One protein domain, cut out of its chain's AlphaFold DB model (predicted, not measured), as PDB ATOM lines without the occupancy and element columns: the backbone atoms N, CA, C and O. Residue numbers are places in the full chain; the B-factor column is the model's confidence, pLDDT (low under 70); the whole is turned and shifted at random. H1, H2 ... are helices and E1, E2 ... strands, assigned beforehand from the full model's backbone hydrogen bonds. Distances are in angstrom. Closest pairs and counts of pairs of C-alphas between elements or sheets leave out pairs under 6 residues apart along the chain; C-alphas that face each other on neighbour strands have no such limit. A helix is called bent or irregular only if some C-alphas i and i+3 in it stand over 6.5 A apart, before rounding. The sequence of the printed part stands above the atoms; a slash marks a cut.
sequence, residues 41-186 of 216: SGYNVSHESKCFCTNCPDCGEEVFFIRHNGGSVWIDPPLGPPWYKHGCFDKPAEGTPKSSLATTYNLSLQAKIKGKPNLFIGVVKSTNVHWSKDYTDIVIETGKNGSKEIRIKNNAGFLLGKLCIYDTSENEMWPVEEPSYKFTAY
ATOM      1  N   SER A  41     142.409 179.494 211.079       78.31
ATOM      2  CA  SER A  41     142.336 179.121 212.491       78.31
ATOM      3  C   SER A  41     143.633 178.511 213.028       78.31
ATOM      4  O   SER A  41     144.539 178.151 212.274       78.31
ATOM      5  N   GLY A  42     143.724 178.413 214.356       82.44
ATOM      6  CA  GLY A  42     144.885 177.852 215.036       82.44
ATOM      7  C   GLY A  42     146.134 178.719 214.902       82.44
ATOM      8  O   GLY A  42     146.059 179.920 214.620       82.44
ATOM      9  N   TYR A  43     147.287 178.094 215.139       88.31
ATOM     10  CA  TYR A  43     148.587 178.750 215.098       88.31
ATOM     11  C   TYR A  43     149.201 178.685 213.699       88.31
ATOM     12  O   TYR A  43     149.431 177.604 213.164       88.31
ATOM     13  N   ASN A  44     149.511 179.846 213.133       89.00
ATOM     14  CA  ASN A  44     150.138 179.981 211.825       89.00
ATOM     15  C   ASN A  44     151.290 180.991 211.880       89.00
ATOM     16  O   ASN A  44     151.225 181.983 212.611       89.00
ATOM     17  N   VAL A  45     152.329 180.764 211.070       91.00
ATOM     18  CA  VAL A  45     153.513 181.630 210.961       91.00
ATOM     19  C   VAL A  45     153.812 181.907 209.490       91.00
ATOM     20  O   VAL A  45     153.823 180.996 208.666       91.00
ATOM     21  N   SER A  46     154.082 183.166 209.149       90.94
ATOM     22  CA  SER A  46     154.542 183.552 207.817       90.94
ATOM     23  C   SER A  46     156.064 183.463 207.753       90.94
ATOM     24  O   SER A  46     156.763 184.170 208.476       90.94
ATOM     25  N   HIS A  47     156.610 182.619 206.880       88.56
ATOM     26  CA  HIS A  47     158.066 182.486 206.721       88.56
ATOM     27  C   HIS A  47     158.654 183.489 205.719       88.56
ATOM     28  O   HIS A  47     159.785 183.949 205.893       88.56
ATOM     29  N   GLU A  48     157.867 183.872 204.715       88.88
ATOM     30  CA  GLU A  48     158.289 184.772 203.639       88.88
ATOM     31  C   GLU A  48     158.211 186.245 204.039       88.88
ATOM     32  O   GLU A  48     159.082 187.037 203.668       88.88
ATOM     33  N   SER A  49     157.197 186.608 204.827       91.62
ATOM     34  CA  SER A  49     156.950 187.999 205.201       91.62
ATOM     35  C   SER A  49     157.811 188.395 206.404       91.62
ATOM     36  O   SER A  49     157.946 187.626 207.367       91.62
ATOM     37  N   LYS A  50     158.438 189.574 206.330       91.31
ATOM     38  CA  LYS A  50     159.412 190.059 207.322       91.31
ATOM     39  C   LYS A  50     159.379 191.580 207.447       91.31
ATOM     40  O   LYS A  50     159.201 192.269 206.441       91.31
ATOM     41  N   CYS A  51     159.624 192.099 208.646       92.31
ATOM     42  CA  CYS A  51     159.869 193.523 208.874       92.31
ATOM     43  C   CYS A  51     160.963 193.736 209.932       92.31
ATOM     44  O   CYS A  51     160.776 193.398 211.096       92.31
ATOM     45  N   PHE A  52     162.106 194.315 209.558       90.94
ATOM     46  CA  PHE A  52     163.226 194.531 210.486       90.94
ATOM     47  C   PHE A  52     164.053 195.775 210.131       90.94
ATOM     48  O   PHE A  52     164.039 196.248 208.995       90.94
ATOM     49  N   CYS A  53     164.753 196.319 211.127       92.75
ATOM     50  CA  CYS A  53     165.729 197.395 210.962       92.75
ATOM     51  C   CYS A  53     167.072 196.835 210.472       92.75
ATOM     52  O   CYS A  53     167.524 195.798 210.961       92.75
ATOM     53  N   THR A  54     167.710 197.508 209.520       93.69
ATOM     54  CA  THR A  54     169.027 197.145 208.983       93.69
ATOM     55  C   THR A  54     169.697 198.377 208.349       93.69
ATOM     56  O   THR A  54     169.185 199.487 208.473       93.69
ATOM     57  N   ASN A  55     170.837 198.201 207.684       95.94
ATOM     58  CA  ASN A  55     171.538 199.260 206.960       95.94
ATOM     59  C   ASN A  55     171.345 199.094 205.448       95.94
ATOM     60  O   ASN A  55     171.307 197.972 204.939       95.94
ATOM     61  N   CYS A  56     171.231 200.209 204.729       95.12
ATOM     62  CA  CYS A  56     171.164 200.212 203.277       95.12
ATOM     63  C   CYS A  56     172.485 199.673 202.704       95.12
ATOM     64  O   CYS A  56     173.544 200.186 203.069       95.12
ATOM     65  N   PRO A  57     172.462 198.680 201.800       95.19
ATOM     66  CA  PRO A  57     173.689 198.142 201.217       95.19
ATOM     67  C   PRO A  57     174.400 199.128 200.273       95.19
ATOM     68  O   PRO A  57     175.591 198.955 200.038       95.19
ATOM     69  N   ASP A  58     173.708 200.159 199.770       95.25
ATOM     70  CA  ASP A  58     174.273 201.130 198.821       95.25
ATOM     71  C   ASP A  58     174.908 202.344 199.520       95.25
ATOM     72  O   ASP A  58     175.990 202.780 199.133       95.25
ATOM     73  N   CYS A  59     174.252 202.903 200.547       95.50
ATOM     74  CA  CYS A  59     174.721 204.114 201.241       95.50
ATOM     75  C   CYS A  59     175.100 203.908 202.718       95.50
ATOM     76  O   CYS A  59     175.685 204.802 203.325       95.50
ATOM     77  N   GLY A  60     174.773 202.759 203.318       95.50
ATOM     78  CA  GLY A  60     175.053 202.450 204.726       95.50
ATOM     79  C   GLY A  60     174.077 203.047 205.752       95.50
ATOM     80  O   GLY A  60     174.184 202.725 206.936       95.50
ATOM     81  N   GLU A  61     173.114 203.877 205.342       95.19
ATOM     82  CA  GLU A  61     172.148 204.522 206.249       95.19
ATOM     83  C   GLU A  61     171.184 203.521 206.917       95.19
ATOM     84  O   GLU A  61     170.908 202.453 206.368       95.19
ATOM     85  N   GLU A  62     170.662 203.858 208.105       94.12
ATOM     86  CA  GLU A  62     169.626 203.056 208.784       94.12
ATOM     87  C   GLU A  62     168.348 203.039 207.935       94.12
ATOM     88  O   GLU A  62     167.872 204.082 207.497       94.12
ATOM     89  N   VAL A  63     167.774 201.855 207.736       93.94
ATOM     90  CA  VAL A  63     166.575 201.625 206.925       93.94
ATOM     91  C   VAL A  63     165.735 200.498 207.514       93.94
ATOM     92  O   VAL A  63     166.216 199.605 208.212       93.94
ATOM     93  N   PHE A  64     164.449 200.503 207.188       93.25
ATOM     94  CA  PHE A  64     163.536 199.421 207.517       93.25
ATOM     95  C   PHE A  64     163.231 198.593 206.278       93.25
ATOM     96  O   PHE A  64     162.649 199.092 205.314       93.25
ATOM     97  N   PHE A  65     163.591 197.315 206.318       93.12
ATOM     98  CA  PHE A  65     163.249 196.365 205.270       93.12
ATOM     99  C   PHE A  65     161.880 195.753 205.556       93.12
ATOM    100  O   PHE A  65     161.648 195.207 206.637       93.12
ATOM    101  N   ILE A  66     160.977 195.827 204.580       93.31
ATOM    102  CA  ILE A  66     159.639 195.240 204.642       93.31
ATOM    103  C   ILE A  66     159.479 194.300 203.452       93.31
ATOM    104  O   ILE A  66     159.642 194.711 202.306       93.31
ATOM    105  N   ARG A  67     159.111 193.045 203.714       92.50
ATOM    106  CA  ARG A  67     158.749 192.052 202.698       92.50
ATOM    107  C   ARG A  67     157.360 191.513 202.984       92.50
ATOM    108  O   ARG A  67     157.121 190.999 204.076       92.50
ATOM    109  N   HIS A  68     156.469 191.616 202.008       89.00
ATOM    110  CA  HIS A  68     155.130 191.039 202.052       89.00
ATOM    111  C   HIS A  68     154.587 190.875 200.628       89.00
ATOM    112  O   HIS A  68     155.041 191.558 199.711       89.00
ATOM    113  N   ASN A  69     153.616 189.976 200.444       83.62
ATOM    114  CA  ASN A  69     152.924 189.769 199.163       83.62
ATOM    115  C   ASN A  69     153.883 189.556 197.963       83.62
ATOM    116  O   ASN A  69     153.723 190.143 196.896       83.62
ATOM    117  N   GLY A  70     154.961 188.788 198.172       83.44
ATOM    118  CA  GLY A  70     155.990 188.511 197.158       83.44
ATOM    119  C   GLY A  70     156.958 189.667 196.852       83.44
ATOM    120  O   GLY A  70     158.034 189.421 196.306       83.44
ATOM    121  N   GLY A  71     156.634 190.901 197.245       89.31
ATOM    122  CA  GLY A  71     157.457 192.094 197.045       89.31
ATOM    123  C   GLY A  71     158.248 192.513 198.285       89.31
ATOM    124  O   GLY A  71     158.051 192.006 199.392       89.31
ATOM    125  N   SER A  72     159.154 193.472 198.100       92.50
ATOM    126  CA  SER A  72     159.911 194.087 199.190       92.50
ATOM    127  C   SER A  72     160.130 195.573 198.962       92.50
ATOM    128  O   SER A  72     160.226 196.030 197.824       92.50
ATOM    129  N   VAL A  73     160.254 196.318 200.052       92.44
ATOM    130  CA  VAL A  73     160.488 197.758 200.047       92.44
ATOM    131  C   VAL A  73     161.402 198.144 201.206       92.44
ATOM    132  O   VAL A  73     161.357 197.550 202.283       92.44
ATOM    133  N   TRP A  74     162.224 199.158 200.963       93.94
ATOM    134  CA  TRP A  74     163.109 199.771 201.943       93.94
ATOM    135  C   TRP A  74     162.531 201.124 202.331       93.94
ATOM    136  O   TRP A  74     162.200 201.914 201.448       93.94
ATOM    137  N   ILE A  75     162.371 201.373 203.626       92.88
ATOM    138  CA  ILE A  75     161.717 202.567 204.168       92.88
ATOM    139  C   ILE A  75     162.704 203.348 205.025       92.88
ATOM    140  O   ILE A  75     163.404 202.766 205.854       92.88
ATOM    141  N   ASP A  76     162.722 204.664 204.849       91.75
ATOM    142  CA  ASP A  76     163.551 205.548 205.660       91.75
ATOM    143  C   ASP A  76     163.018 205.690 207.087       91.75
ATOM    144  O   ASP A  76     161.800 205.718 207.302       91.75
ATOM    145  N   PRO A  77     163.903 205.858 208.078       88.06
ATOM    146  CA  PRO A  77     163.510 206.336 209.384       88.06
ATOM    147  C   PRO A  77     162.913 207.752 209.327       88.06
ATOM    148  O   PRO A  77     163.377 208.595 208.558       88.06
ATOM    149  N   PRO A  78     161.921 208.056 210.183       83.25
ATOM    150  CA  PRO A  78     161.242 207.147 211.108       83.25
ATOM    151  C   PRO A  78     160.203 206.258 210.399       83.25
ATOM    152  O   PRO A  78     159.610 206.658 209.403       83.25
ATOM    153  N   LEU A  79     159.880 205.092 210.983       77.94
ATOM    154  CA  LEU A  79     158.810 204.190 210.511       77.94
ATOM    155  C   LEU A  79     157.384 204.745 210.778       77.94
ATOM    156  O   LEU A  79     156.466 204.011 211.150       77.94
ATOM    157  N   GLY A  80     157.208 206.056 210.634       77.81
ATOM    158  CA  GLY A  80     155.944 206.766 210.758       77.81
ATOM    159  C   GLY A  80     155.390 207.176 209.392       77.81
ATOM    160  O   GLY A  80     156.117 207.182 208.392       77.81
ATOM    161  N   PRO A  81     154.102 207.553 209.329       80.19
ATOM    162  CA  PRO A  81     153.516 208.088 208.111       80.19
ATOM    163  C   PRO A  81     154.340 209.263 207.555       80.19
ATOM    164  O   PRO A  81     154.750 210.129 208.328       80.19
ATOM    165  N   PRO A  82     154.548 209.349 206.229       84.38
ATOM    166  CA  PRO A  82     153.923 208.543 205.176       84.38
ATOM    167  C   PRO A  82     154.685 207.260 204.785       84.38
ATOM    168  O   PRO A  82     154.300 206.631 203.798       84.38
ATOM    169  N   TRP A  83     155.730 206.869 205.527       89.12
ATOM    170  CA  TRP A  83     156.639 205.756 205.208       89.12
ATOM    171  C   TRP A  83     157.315 205.944 203.843       89.12
ATOM    172  O   TRP A  83     156.947 205.308 202.852       89.12
ATOM    173  N   TYR A  84     158.258 206.886 203.781       90.88
ATOM    174  CA  TYR A  84     159.002 207.195 202.557       90.88
ATOM    175  C   TYR A  84     159.895 206.032 202.144       90.88
ATOM    176  O   TYR A  84     160.588 205.454 202.980       90.88
ATOM    177  N   LYS A  85     159.889 205.704 200.851       93.00
ATOM    178  CA  LYS A  85     160.800 204.701 200.306       93.00
ATOM    179  C   LYS A  85     162.220 205.252 200.266       93.00
ATOM    180  O   LYS A  85     162.424 206.427 199.967       93.00
ATOM    181  N   HIS A  86     163.186 204.394 200.555       93.31
ATOM    182  CA  HIS A  86     164.594 204.755 200.583       93.31
ATOM    183  C   HIS A  86     165.108 205.100 199.177       93.31
ATOM    184  O   HIS A  86     164.865 204.365 198.216       93.31
ATOM    185  N   GLY A  87     165.845 206.208 199.062       91.06
ATOM    186  CA  GLY A  87     166.208 206.816 197.774       91.06
ATOM    187  C   GLY A  87     167.116 205.961 196.883       91.06
ATOM    188  O   GLY A  87     167.042 206.077 195.663       91.06
ATOM    189  N   CYS A  88     167.930 205.063 197.450       91.06
ATOM    190  CA  CYS A  88     168.769 204.159 196.648       91.06
ATOM    191  C   CYS A  88     167.941 203.193 195.781       91.06
ATOM    192  O   CYS A  88     168.344 202.857 194.668       91.06
ATOM    193  N   PHE A  89     166.756 202.797 196.260       88.44
ATOM    194  CA  PHE A  89     165.893 201.797 195.614       88.44
ATOM    195  C   PHE A  89     164.626 202.386 194.992       88.44
ATOM    196  O   PHE A  89     163.876 201.675 194.327       88.44
ATOM    197  N   ASP A  90     164.389 203.675 195.203       83.94
ATOM    198  CA  ASP A  90     163.255 204.409 194.670       83.94
ATOM    199  C   ASP A  90     163.796 205.645 193.957       83.94
ATOM    200  O   ASP A  90     164.015 206.682 194.577       83.94
ATOM    201  N   LYS A  91     164.090 205.498 192.659       76.31
ATOM    202  CA  LYS A  91     164.604 206.577 191.807       76.31
ATOM    203  C   LYS A  91     163.419 207.323 191.183       76.31
ATOM    204  O   LYS A  91     162.882 206.838 190.184       76.31
ATOM    205  N   PRO A  92     162.967 208.454 191.756       68.12
ATOM    206  CA  PRO A  92     161.938 209.272 191.130       68.12
ATOM    207  C   PRO A  92     162.425 209.791 189.771       68.12
ATOM    208  O   PRO A  92     163.611 210.073 189.593       68.12
ATOM    209  N   ALA A  93     161.502 209.962 188.825       68.62
ATOM    210  CA  ALA A  93     161.768 210.797 187.657       68.62
ATOM    211  C   ALA A  93     162.032 212.241 188.122       68.62
ATOM    212  O   ALA A  93     161.460 212.676 189.131       68.62
ATOM    213  N   GLU A  94     162.887 212.981 187.412       67.19
ATOM    214  CA  GLU A  94     163.217 214.368 187.765       67.19
ATOM    215  C   GLU A  94     161.944 215.203 187.999       67.19
ATOM    216  O   GLU A  94     161.012 215.194 187.196       67.19
ATOM    217  N   GLY A  95     161.883 215.889 189.145       67.62
ATOM    218  CA  GLY A  95     160.740 216.717 189.544       67.62
ATOM    219  C   GLY A  95     159.588 215.986 190.247       67.62
ATOM    220  O   GLY A  95     158.627 216.643 190.648       67.62
ATOM    221  N   THR A  96     159.658 214.663 190.448       72.31
ATOM    222  CA  THR A  96     158.624 213.929 191.200       72.31
ATOM    223  C   THR A  96     158.943 213.835 192.701       72.31
ATOM    224  O   THR A  96     160.101 213.647 193.083       72.31
ATOM    225  N   PRO A  97     157.940 213.992 193.589       72.56
ATOM    226  CA  PRO A  97     158.145 213.868 195.028       72.56
ATOM    227  C   PRO A  97     158.535 212.434 195.407       72.56
ATOM    228  O   PRO A  97     158.088 211.472 194.783       72.56
ATOM    229  N   LYS A  98     159.334 212.298 196.474       78.12
ATOM    230  CA  LYS A  98     159.776 211.006 197.019       78.12
ATOM    231  C   LYS A  98     158.583 210.080 197.255       78.12
ATOM    232  O   LYS A  98     157.622 210.475 197.927       78.12
ATOM    233  N   SER A  99     158.626 208.858 196.718       86.62
ATOM    234  CA  SER A  99     157.481 207.962 196.833       86.62
ATOM    235  C   SER A  99     157.374 207.379 198.243       86.62
ATOM    236  O   SER A  99     158.332 207.321 199.019       86.62
ATOM    237  N   SER A 100     156.160 206.996 198.623       88.81
ATOM    238  CA  SER A 100     155.857 206.520 199.968       88.81
ATOM    239  C   SER A 100     154.797 205.429 199.933       88.81
ATOM    240  O   SER A 100     153.998 205.347 198.987       88.81
ATOM    241  N   LEU A 101     154.756 204.584 200.965       87.75
ATOM    242  CA  LEU A 101     153.700 203.573 201.079       87.75
ATOM    243  C   LEU A 101     152.331 204.226 201.240       87.75
ATOM    244  O   LEU A 101     151.354 203.728 200.685       87.75
ATOM    245  N   ALA A 102     152.259 205.379 201.912       85.69
ATOM    246  CA  ALA A 102     150.997 206.092 202.038       85.69
ATOM    247  C   ALA A 102     150.413 206.514 200.680       85.69
ATOM    248  O   ALA A 102     149.200 206.472 200.504       85.69
ATOM    249  N   THR A 103     151.262 206.882 199.719       84.94
ATOM    250  CA  THR A 103     150.825 207.202 198.351       84.94
ATOM    251  C   THR A 103     150.489 205.932 197.574       84.94
ATOM    252  O   THR A 103     149.443 205.864 196.942       84.94
ATOM    253  N   THR A 104     151.334 204.901 197.685       85.81
ATOM    254  CA  THR A 104     151.166 203.619 196.973       85.81
ATOM    255  C   THR A 104     149.821 202.957 197.293       85.81
ATOM    256  O   THR A 104     149.142 202.466 196.399       85.81
ATOM    257  N   TYR A 105     149.406 202.998 198.560       84.50
ATOM    258  CA  TYR A 105     148.143 202.420 199.030       84.50
ATOM    259  C   TYR A 105     147.004 203.445 199.152       84.50
ATOM    260  O   TYR A 105     145.975 203.148 199.753       84.50
ATOM    261  N   ASN A 106     147.169 204.664 198.620       80.62
ATOM    262  CA  ASN A 106     146.182 205.750 198.724       80.62
ATOM    263  C   ASN A 106     145.706 206.028 200.170       80.62
ATOM    264  O   ASN A 106     144.576 206.449 200.421       80.62
ATOM    265  N   LEU A 107     146.589 205.811 201.145       77.38
ATOM    266  CA  LEU A 107     146.346 206.003 202.574       77.38
ATOM    267  C   LEU A 107     146.339 207.486 202.960       77.38
ATOM    268  O   LEU A 107     145.692 207.871 203.927       77.38
ATOM    269  N   SER A 108     147.041 208.337 202.210       63.69
ATOM    270  CA  SER A 108     147.100 209.788 202.434       63.69
ATOM    271  C   SER A 108     145.758 210.500 202.204       63.69
ATOM    272  O   SER A 108     145.500 211.522 202.839       63.69
ATOM    273  N   LEU A 109     144.885 209.941 201.358       53.75
ATOM    274  CA  LEU A 109     143.500 210.395 201.161       53.75
ATOM    275  C   LEU A 109     142.603 210.071 202.365       53.75
ATOM    276  O   LEU A 109     141.551 210.681 202.552       53.75
ATOM    277  N   GLN A 110     143.027 209.142 203.222       58.62
ATOM    278  CA  GLN A 110     142.365 208.874 204.485       58.62
ATOM    279  C   GLN A 110     142.909 209.871 205.502       58.62
ATOM    280  O   GLN A 110     143.976 209.661 206.079       58.62
ATOM    281  N   ALA A 111     142.164 210.952 205.757       52.06
ATOM    282  CA  ALA A 111     142.475 212.038 206.704       52.06
ATOM    283  C   ALA A 111     142.950 211.599 208.118       52.06
ATOM    284  O   ALA A 111     143.335 212.429 208.934       52.06
ATOM    285  N   LYS A 112     142.939 210.294 208.417       59.38
ATOM    286  CA  LYS A 112     143.348 209.652 209.666       59.38
ATOM    287  C   LYS A 112     144.851 209.391 209.814       59.38
ATOM    288  O   LYS A 112     145.261 209.099 210.932       59.38
ATOM    289  N   ILE A 113     145.658 209.448 208.749       67.88
ATOM    290  CA  ILE A 113     147.050 208.948 208.796       67.88
ATOM    291  C   ILE A 113     148.109 210.061 208.898       67.88
ATOM    292  O   ILE A 113     149.184 209.850 209.460       67.88
ATOM    293  N   LYS A 114     147.816 211.278 208.427       61.03
ATOM    294  CA  LYS A 114     148.785 212.386 208.434       61.03
ATOM    295  C   LYS A 114     149.029 212.901 209.860       61.03
ATOM    296  O   LYS A 114     148.107 213.376 210.512       61.03
ATOM    297  N   GLY A 115     150.278 212.835 210.327       61.66
ATOM    298  CA  GLY A 115     150.709 213.449 211.590       61.66
ATOM    299  C   GLY A 115     150.286 212.719 212.870       61.66
ATOM    300  O   GLY A 115     150.443 213.281 213.950       61.66
ATOM    301  N   LYS A 116     149.773 211.481 212.789       68.44
ATOM    302  CA  LYS A 116     149.471 210.679 213.983       68.44
ATOM    303  C   LYS A 116     150.722 209.929 214.474       68.44
ATOM    304  O   LYS A 116     151.147 208.992 213.799       68.44
ATOM    305  N   PRO A 117     151.272 210.247 215.663       69.06
ATOM    306  CA  PRO A 117     152.434 209.540 216.218       69.06
ATOM    307  C   PRO A 117     152.109 208.113 216.701       69.06
ATOM    308  O   PRO A 117     153.011 207.313 216.921       69.06
ATOM    309  N   ASN A 118     150.822 207.789 216.849       80.81
ATOM    310  CA  ASN A 118     150.321 206.523 217.393       80.81
ATOM    311  C   ASN A 118     150.063 205.447 216.323       80.81
ATOM    312  O   ASN A 118     149.452 204.420 216.615       80.81
ATOM    313  N   LEU A 119     150.482 205.696 215.077       85.25
ATOM    314  CA  LEU A 119     150.358 204.744 213.979       85.25
ATOM    315  C   LEU A 119     151.665 203.987 213.792       85.25
ATOM    316  O   LEU A 119     152.700 204.575 213.479       85.25
ATOM    317  N   PHE A 120     151.590 202.668 213.916       84.50
ATOM    318  CA  PHE A 120     152.692 201.768 213.604       84.50
ATOM    319  C   PHE A 120     152.340 200.964 212.363       84.50
ATOM    320  O   PHE A 120     151.219 200.480 212.244       84.50
ATOM    321  N   ILE A 121     153.303 200.799 211.462       89.19
ATOM    322  CA  ILE A 121     153.197 199.841 210.364       89.19
ATOM    323  C   ILE A 121     154.055 198.620 210.687       89.19
ATOM    324  O   ILE A 121     155.107 198.738 211.322       89.19
ATOM    325  N   GLY A 122     153.613 197.448 210.263       92.00
ATOM    326  CA  GLY A 122     154.378 196.225 210.436       92.00
ATOM    327  C   GLY A 122     153.758 195.046 209.708       92.00
ATOM    328  O   GLY A 122     152.624 195.105 209.234       92.00
ATOM    329  N   VAL A 123     154.523 193.969 209.612       94.56
ATOM    330  CA  VAL A 123     154.087 192.734 208.959       94.56
ATOM    331  C   VAL A 123     153.608 191.765 210.025       94.56
ATOM    332  O   VAL A 123     154.317 191.508 210.997       94.56
ATOM    333  N   VAL A 124     152.413 191.207 209.853       95.12
ATOM    334  CA  VAL A 124     151.913 190.181 210.771       95.12
ATOM    335  C   VAL A 124     152.684 188.882 210.552       95.12
ATOM    336  O   VAL A 124     152.556 188.220 209.522       95.12
ATOM    337  N   LYS A 125     153.498 188.522 211.542       94.19
ATOM    338  CA  LYS A 125     154.411 187.387 211.491       94.19
ATOM    339  C   LYS A 125     153.744 186.079 211.875       94.19
ATOM    340  O   LYS A 125     153.989 185.065 211.225       94.19
ATOM    341  N   SER A 126     152.912 186.098 212.906       93.19
ATOM    342  CA  SER A 126     152.160 184.926 213.339       93.19
ATOM    343  C   SER A 126     150.779 185.303 213.848       93.19
ATOM    344  O   SER A 126     150.535 186.433 214.281       93.19
ATOM    345  N   THR A 127     149.875 184.336 213.770       95.06
ATOM    346  CA  THR A 127     148.501 184.433 214.257       95.06
ATOM    347  C   THR A 127     148.155 183.160 215.013       95.06
ATOM    348  O   THR A 127     148.431 182.069 214.518       95.06
ATOM    349  N   ASN A 128     147.517 183.283 216.168       91.94
ATOM    350  CA  ASN A 128     146.929 182.182 216.917       91.94
ATOM    351  C   ASN A 128     145.449 182.480 217.153       91.94
ATOM    352  O   ASN A 128     145.097 183.255 218.046       91.94
ATOM    353  N   VAL A 129     144.576 181.914 216.322       89.38
ATOM    354  CA  VAL A 129     143.129 182.091 216.485       89.38
ATOM    355  C   VAL A 129     142.630 181.130 217.547       89.38
ATOM    356  O   VAL A 129     142.791 179.915 217.422       89.38
ATOM    357  N   HIS A 130     141.992 181.678 218.577       86.81
ATOM    358  CA  HIS A 130     141.418 180.886 219.650       86.81
ATOM    359  C   HIS A 130     140.326 179.946 219.116       86.81
ATOM    360  O   HIS A 130     139.607 180.282 218.173       86.81
ATOM    361  N   TRP A 131     140.178 178.766 219.722       77.06
ATOM    362  CA  TRP A 131     139.269 177.720 219.236       77.06
ATOM    363  C   TRP A 131     137.803 178.183 219.170       77.06
ATOM    364  O   TRP A 131     137.078 177.805 218.248       77.06
ATOM    365  N   SER A 132     137.373 179.056 220.090       79.12
ATOM    366  CA  SER A 132     136.024 179.645 220.082       79.12
ATOM    367  C   SER A 132     135.874 180.821 219.105       79.12
ATOM    368  O   SER A 132     134.766 181.320 218.916       79.12
ATOM    369  N   LYS A 133     136.963 181.240 218.441       80.94
ATOM    370  CA  LYS A 133     137.028 182.315 217.432       80.94
ATOM    371  C   LYS A 133     136.599 183.695 217.945       80.94
ATOM    372  O   LYS A 133     136.274 184.576 217.152       80.94
ATOM    373  N   ASP A 134     136.615 183.885 219.256       82.81
ATOM    374  CA  ASP A 134     136.310 185.139 219.944       82.81
ATOM    375  C   ASP A 134     137.502 186.104 219.984       82.81
ATOM    376  O   ASP A 134     137.305 187.317 220.090       82.81
ATOM    377  N   TYR A 135     138.725 185.595 219.838       89.50
ATOM    378  CA  TYR A 135     139.928 186.399 219.679       89.50
ATOM    379  C   TYR A 135     141.022 185.706 218.859       89.50
ATOM    380  O   TYR A 135     141.013 184.494 218.636       89.50
ATOM    381  N   THR A 136     141.993 186.508 218.430       92.81
ATOM    382  CA  THR A 136     143.218 186.082 217.749       92.81
ATOM    383  C   THR A 136     144.414 186.767 218.389       92.81
ATOM    384  O   THR A 136     144.447 187.994 218.451       92.81
ATOM    385  N   ASP A 137     145.402 186.005 218.844       93.94
ATOM    386  CA  ASP A 137     146.694 186.564 219.243       93.94
ATOM    387  C   ASP A 137     147.569 186.751 218.001       93.94
ATOM    388  O   ASP A 137     147.705 185.842 217.184       93.94
ATOM    389  N   ILE A 138     148.125 187.944 217.826       95.06
ATOM    390  CA  ILE A 138     148.898 188.342 216.650       95.06
ATOM    391  C   ILE A 138     150.273 188.829 217.086       95.06
ATOM    392  O   ILE A 138     150.381 189.665 217.981       95.06
ATOM    393  N   VAL A 139     151.316 188.373 216.395       93.38
ATOM    394  CA  VAL A 139     152.652 188.973 216.465       93.38
ATOM    395  C   VAL A 139     152.862 189.818 215.217       93.38
ATOM    396  O   VAL A 139     152.838 189.295 214.104       93.38
ATOM    397  N   ILE A 140     153.084 191.120 215.386       92.75
ATOM    398  CA  ILE A 140     153.440 192.041 214.304       92.75
ATOM    399  C   ILE A 140     154.914 192.424 214.418       92.75
ATOM    400  O   ILE A 140     155.347 192.942 215.442       92.75
ATOM    401  N   GLU A 141     155.702 192.178 213.379       92.38
ATOM    402  CA  GLU A 141     157.082 192.654 213.295       92.38
ATOM    403  C   GLU A 141     157.075 194.142 212.932       92.38
ATOM    404  O   GLU A 141     156.519 194.547 211.907       92.38
ATOM    405  N   THR A 142     157.672 194.965 213.795       82.31
ATOM    406  CA  THR A 142     157.804 196.413 213.593       82.31
ATOM    407  C   THR A 142     159.283 196.747 213.655       82.31
ATOM    408  O   THR A 142     159.894 196.574 214.710       82.31
ATOM    409  N   GLY A 143     159.856 197.206 212.543       75.75
ATOM    410  CA  GLY A 143     161.291 197.111 212.277       75.75
ATOM    411  C   GLY A 143     162.258 197.422 213.432       75.75
ATOM    412  O   GLY A 143     163.200 196.661 213.631       75.75
ATOM    413  N   LYS A 144     162.033 198.487 214.221       71.19
ATOM    414  CA  LYS A 144     162.952 198.897 215.308       71.19
ATOM    415  C   LYS A 144     162.766 198.136 216.629       71.19
ATOM    416  O   LYS A 144     163.732 197.948 217.354       71.19
ATOM    417  N   ASN A 145     161.548 197.679 216.932       66.88
ATOM    418  CA  ASN A 145     161.213 197.033 218.211       66.88
ATOM    419  C   ASN A 145     161.092 195.503 218.106       66.88
ATOM    420  O   ASN A 145     160.558 194.877 219.015       66.88
ATOM    421  N   GLY A 146     161.574 194.903 217.010       70.75
ATOM    422  CA  GLY A 146     161.572 193.456 216.775       70.75
ATOM    423  C   GLY A 146     160.175 192.918 216.474       70.75
ATOM    424  O   GLY A 146     159.890 192.523 215.349       70.75
ATOM    425  N   SER A 147     159.270 192.968 217.446       86.44
ATOM    426  CA  SER A 147     157.880 192.552 217.298       86.44
ATOM    427  C   SER A 147     156.989 193.110 218.414       86.44
ATOM    428  O   SER A 147     157.457 193.524 219.474       86.44
ATOM    429  N   LYS A 148     155.678 193.153 218.173       87.88
ATOM    430  CA  LYS A 148     154.651 193.459 219.172       87.88
ATOM    431  C   LYS A 148     153.599 192.361 219.178       87.88
ATOM    432  O   LYS A 148     153.144 191.933 218.121       87.88
ATOM    433  N   GLU A 149     153.178 191.964 220.370       90.88
ATOM    434  CA  GLU A 149     152.059 191.046 220.571       90.88
ATOM    435  C   GLU A 149     150.763 191.826 220.796       90.88
ATOM    436  O   GLU A 149     150.687 192.732 221.634       90.88
ATOM    437  N   ILE A 150     149.736 191.493 220.021       91.31
ATOM    438  CA  ILE A 150     148.448 192.178 220.017       91.31
ATOM    439  C   ILE A 150     147.350 191.123 219.993       91.31
ATOM    440  O   ILE A 150     147.303 190.287 219.098       91.31
ATOM    441  N   ARG A 151     146.420 191.198 220.946       93.25
ATOM    442  CA  ARG A 151     145.207 190.386 220.898       93.25
ATOM    443  C   ARG A 151     144.127 191.142 220.142       93.25
ATOM    444  O   ARG A 151     143.769 192.250 220.527       93.25
ATOM    445  N   ILE A 152     143.579 190.541 219.102       93.25
ATOM    446  CA  ILE A 152     142.512 191.081 218.262       93.25
ATOM    447  C   ILE A 152     141.193 190.378 218.581       93.25
ATOM    448  O   ILE A 152     141.175 189.180 218.842       93.25
ATOM    449  N   LYS A 153     140.079 191.115 218.579       89.88
ATOM    450  CA  LYS A 153     138.736 190.534 218.700       89.88
ATOM    451  C   LYS A 153     138.364 189.745 217.450       89.88
ATOM    452  O   LYS A 153     138.590 190.208 216.334       89.88
ATOM    453  N   ASN A 154     137.660 188.640 217.660       88.12
ATOM    454  CA  ASN A 154     137.219 187.691 216.645       88.12
ATOM    455  C   ASN A 154     138.384 186.989 215.923       88.12
ATOM    456  O   ASN A 154     139.554 187.112 216.296       88.12
ATOM    457  N   ASN A 155     138.050 186.233 214.878       88.69
ATOM    458  CA  ASN A 155     139.025 185.652 213.963       88.69
ATOM    459  C   ASN A 155     139.663 186.749 213.090       88.69
ATOM    460  O   ASN A 155     138.985 187.392 212.287       88.69
ATOM    461  N   ALA A 156     140.974 186.914 213.236       91.81
ATOM    462  CA  ALA A 156     141.817 187.812 212.460       91.81
ATOM    463  C   ALA A 156     143.017 187.082 211.832       91.81
ATOM    464  O   ALA A 156     143.995 187.721 211.446       91.81
ATOM    465  N   GLY A 157     142.960 185.752 211.698       90.56
ATOM    466  CA  GLY A 157     144.054 184.976 211.108       90.56
ATOM    467  C   GLY A 157     144.323 185.334 209.638       90.56
ATOM    468  O   GLY A 157     145.440 185.176 209.156       90.56
ATOM    469  N   PHE A 158     143.338 185.917 208.944       89.25
ATOM    470  CA  PHE A 158     143.484 186.487 207.598       89.25
ATOM    471  C   PHE A 158     144.570 187.571 207.495       89.25
ATOM    472  O   PHE A 158     145.066 187.857 206.406       89.25
ATOM    473  N   LEU A 159     144.951 188.184 208.619       93.38
ATOM    474  CA  LEU A 159     146.017 189.176 208.644       93.38
ATOM    475  C   LEU A 159     147.413 188.558 208.488       93.38
ATOM    476  O   LEU A 159     148.352 189.305 208.244       93.38
ATOM    477  N   LEU A 160     147.573 187.233 208.597       93.31
ATOM    478  CA  LEU A 160     148.867 186.556 208.485       93.31
ATOM    479  C   LEU A 160     149.630 186.960 207.213       93.31
ATOM    480  O   LEU A 160     149.126 186.835 206.100       93.31
ATOM    481  N   GLY A 161     150.869 187.425 207.382       92.56
ATOM    482  CA  GLY A 161     151.743 187.865 206.291       92.56
ATOM    483  C   GLY A 161     151.365 189.209 205.663       92.56
ATOM    484  O   GLY A 161     152.109 189.713 204.822       92.56
ATOM    485  N   LYS A 162     150.246 189.826 206.064       93.44
ATOM    486  CA  LYS A 162     149.830 191.129 205.543       93.44
ATOM    487  C   LYS A 162     150.603 192.266 206.207       93.44
ATOM    488  O   LYS A 162     150.898 192.238 207.406       93.44
ATOM    489  N   LEU A 163     150.866 193.307 205.420       93.75
ATOM    490  CA  LEU A 163     151.323 194.599 205.918       93.75
ATOM    491  C   LEU A 163     150.131 195.335 206.539       93.75
ATOM    492  O   LEU A 163     149.144 195.623 205.859       93.75
ATOM    493  N   CYS A 164     150.213 195.616 207.834       93.69
ATOM    494  CA  CYS A 164     149.127 196.196 208.614       93.69
ATOM    495  C   CYS A 164     149.548 197.510 209.264       93.69
ATOM    496  O   CYS A 164     150.699 197.689 209.666       93.69
ATOM    497  N   ILE A 165     148.580 198.412 209.401       91.56
ATOM    498  CA  ILE A 165     148.675 199.601 210.244       91.56
ATOM    499  C   ILE A 165     147.951 199.299 211.551       91.56
ATOM    500  O   ILE A 165     146.849 198.756 211.539       91.56
ATOM    501  N   TYR A 166     148.569 199.668 212.667       90.31
ATOM    502  CA  TYR A 166     147.985 199.618 213.997       90.31
ATOM    503  C   TYR A 166     147.945 201.022 214.607       90.31
ATOM    504  O   TYR A 166     148.990 201.638 214.825       90.31
ATOM    505  N   ASP A 167     146.737 201.513 214.878       89.06
ATOM    506  CA  ASP A 167     146.470 202.739 215.628       89.06
ATOM    507  C   ASP A 167     146.332 202.401 217.114       89.06
ATOM    508  O   ASP A 167     145.313 201.865 217.558       89.06
ATOM    509  N   THR A 168     147.361 202.727 217.898       85.06
ATOM    510  CA  THR A 168     147.356 202.467 219.343       85.06
ATOM    511  C   THR A 168     146.407 203.380 220.113       85.06
ATOM    512  O   THR A 168     146.052 203.040 221.237       85.06
ATOM    513  N   SER A 169     146.000 204.528 219.556       84.50
ATOM    514  CA  SER A 169     145.011 205.395 220.212       84.50
ATOM    515  C   SER A 169     143.596 204.841 220.095       84.50
ATOM    516  O   SER A 169     142.858 204.841 221.077       84.50
ATOM    517  N   GLU A 170     143.246 204.298 218.932       86.19
ATOM    518  CA  GLU A 170     141.915 203.729 218.684       86.19
ATOM    519  C   GLU A 170     141.843 202.221 218.979       86.19
ATOM    520  O   GLU A 170     140.759 201.642 219.003       86.19
ATOM    521  N   ASN A 171     142.986 201.571 219.236       88.25
ATOM    522  CA  ASN A 171     143.111 200.111 219.298       88.25
ATOM    523  C   ASN A 171     142.538 199.447 218.034       88.25
ATOM    524  O   ASN A 171     141.839 198.437 218.108       88.25
ATOM    525  N   GLU A 172     142.817 200.024 216.867       91.25
ATOM    526  CA  GLU A 172     142.359 199.514 215.575       91.25
ATOM    527  C   GLU A 172     143.546 199.065 214.727       91.25
ATOM    528  O   GLU A 172     144.551 199.765 214.625       91.25
ATOM    529  N   MET A 173     143.413 197.911 214.084       92.50
ATOM    530  CA  MET A 173     144.364 197.382 213.115       92.50
ATOM    531  C   MET A 173     143.662 197.138 211.780       92.50
ATOM    532  O   MET A 173     142.518 196.690 211.757       92.50
ATOM    533  N   TRP A 174     144.337 197.403 210.667       92.31
ATOM    534  CA  TRP A 174     143.837 197.068 209.334       92.31
ATOM    535  C   TRP A 174     144.991 196.802 208.358       92.31
ATOM    536  O   TRP A 174     146.066 197.395 208.503       92.31
ATOM    537  N   PRO A 175     144.800 195.928 207.357       92.69
ATOM    538  CA  PRO A 175     145.770 195.735 206.287       92.69
ATOM    539  C   PRO A 175     145.795 196.961 205.361       92.69
ATOM    540  O   PRO A 175     144.756 197.557 205.071       92.69
ATOM    541  N   VAL A 176     146.975 197.337 204.861       89.19
ATOM    542  CA  VAL A 176     147.126 198.522 203.990       89.19
ATOM    543  C   VAL A 176     146.403 198.383 202.648       89.19
ATOM    544  O   VAL A 176     145.966 199.382 202.090       89.19
ATOM    545  N   GLU A 177     146.252 197.151 202.156       86.75
ATOM    546  CA  GLU A 177     145.573 196.830 200.893       86.75
ATOM    547  C   GLU A 177     144.040 196.911 201.011       86.75
ATOM    548  O   GLU A 177     143.359 197.203 200.032       86.75
ATOM    549  N   GLU A 178     143.492 196.693 202.210       86.81
ATOM    550  CA  GLU A 178     142.045 196.674 202.470       86.81
ATOM    551  C   GLU A 178     141.718 197.532 203.709       86.81
ATOM    552  O   GLU A 178     141.280 197.020 204.742       86.81
ATOM    553  N   PRO A 179     141.908 198.862 203.647       84.69
ATOM    554  CA  PRO A 179     141.817 199.738 204.820       84.69
ATOM    555  C   PRO A 179     140.402 199.863 205.412       84.69
ATOM    556  O   PRO A 179     140.230 200.346 206.533       84.69
ATOM    557  N   SER A 180     139.375 199.421 204.682       83.06
ATOM    558  CA  SER A 180     138.014 199.268 205.202       83.06
ATOM    559  C   SER A 180     137.872 198.086 206.166       83.06
ATOM    560  O   SER A 180     136.928 198.059 206.956       83.06
ATOM    561  N   TYR A 181     138.776 197.104 206.108       86.19
ATOM    562  CA  TYR A 181     138.704 195.883 206.901       86.19
ATOM    563  C   TYR A 181     139.420 196.065 208.240       86.19
ATOM    564  O   TYR A 181     140.602 195.775 208.411       86.19
ATOM    565  N   LYS A 182     138.672 196.629 209.189       89.88
ATOM    566  CA  LYS A 182     139.175 197.035 210.499       89.88
ATOM    567  C   LYS A 182     138.942 195.982 211.563       89.88
ATOM    568  O   LYS A 182     137.850 195.437 211.706       89.88
ATOM    569  N   PHE A 183     139.961 195.801 212.382       92.06
ATOM    570  CA  PHE A 183     139.990 194.881 213.496       92.06
ATOM    571  C   PHE A 183     140.225 195.647 214.787       92.06
ATOM    572  O   PHE A 183     141.123 196.480 214.874       92.06
ATOM    573  N   THR A 184     139.431 195.355 215.810       93.44
ATOM    574  CA  THR A 184     139.603 195.972 217.124       93.44
ATOM    575  C   THR A 184     140.545 195.120 217.963       93.44
ATOM    576  O   THR A 184     140.248 193.959 218.248       93.44
ATOM    577  N   ALA A 185     141.652 195.701 218.407       91.25
ATOM    578  CA  ALA A 185     142.499 195.110 219.423       91.25
ATOM    579  C   ALA A 185     141.799 195.140 220.787       91.25
ATOM    580  O   ALA A 185     141.048 196.060 221.129       91.25
ATOM    581  N   TYR A 186     142.044 194.116 221.598       84.19
ATOM    582  CA  TYR A 186     141.819 194.243 223.023       84.19
ATOM    583  C   TYR A 186     142.700 195.371 223.520       84.19
ATOM    584  O   TYR A 186     143.849 195.523 223.111       84.19
TER     585      TYR A 186
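What this domain is: This is residues 41 to 186 of the 216 residues of an uncharacterized protein of Moritella sp. PE36 (UniProt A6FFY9). A strongly twisted sheet folds over along its bent strand E5 into a loose half-barrel, E6 and E7 with E1 on one arm of the bend and E8 and E9 on the other, and a smaller sheet, E2 E3 E4, continues the body at one end, only partly face to face with it. A long loop wanders past this small sheet, and its residues 92 to 97 stick out. The printed part has 146 residues, with E1 to E4, then H1, then E5 to E9; it is mostly strand, though under half of the residues are in named elements. The six-strand sheet is branched, the other runs E2 E3 E4, and both are antiparallel. The whole is compact by its radius of gyration of the C-alphas, 15.4 A, yet elongated, 54 by 32 by 23 A.

How they stand to each other: E1, residues 42 to 45, is an edge strand antiparallel to E5, residues 119 to 129, with N 44 and O 127 at 2.8 A. E2, residues 50 to 55, E3, residues 62 to 68, and E4, residues 71 to 75, form a meander, each strand the antiparallel neighbour of the one before; N 54 and O 63 are 2.9 A apart, N 66 and O 73 2.9 A. H1, residues 101 to 104, is on neither sheet and is too short for an O i to N i+4 pair; its one O i to N i+3 pair is within hydrogen-bond range. E5 bends by 79 degrees at residue 123. E5, E6, residues 135 to 141, and E7, residues 148 to 153, form a second meander, with N 125 and O 139 at 2.8 A and N 138 and O 150 at 2.8 A. With E8, residues 163 to 167, they make a Greek key, a meander whose first strand is also the antiparallel neighbour of the fourth; N 122 and O 164 are 3.0 A apart. E8 and E9, residues 172 to 175, are a hairpin, with N 167 and O 172 at 2.8 A. E1 and E8 lie on one side of E5, E6 on the other side. The sheets form a sandwich, two sheets face to face, with best planes 28 degrees apart; the closest C-alphas of E2 and E5 are those of Cys 51 and Val 123, 5.8 A.

Where its parts are: E1 begins at C-alpha 42 (144.885, 177.852, 215.036). E3 is 20.0 A long, E5 23.9 A and E6 19.3 A from first to last C-alpha. E9 ends at C-alpha 175 (145.770, 195.735, 206.287).

The domain as a whole: The C-alphas of Glu 94 and Ser 132, the two farthest apart, are 54.7 A apart. The printed part has no cut. The links E4 to H1 and H1 to E5 are long. The pLDDT is under 70 at residues 92 to 95, 108 to 117 and 145.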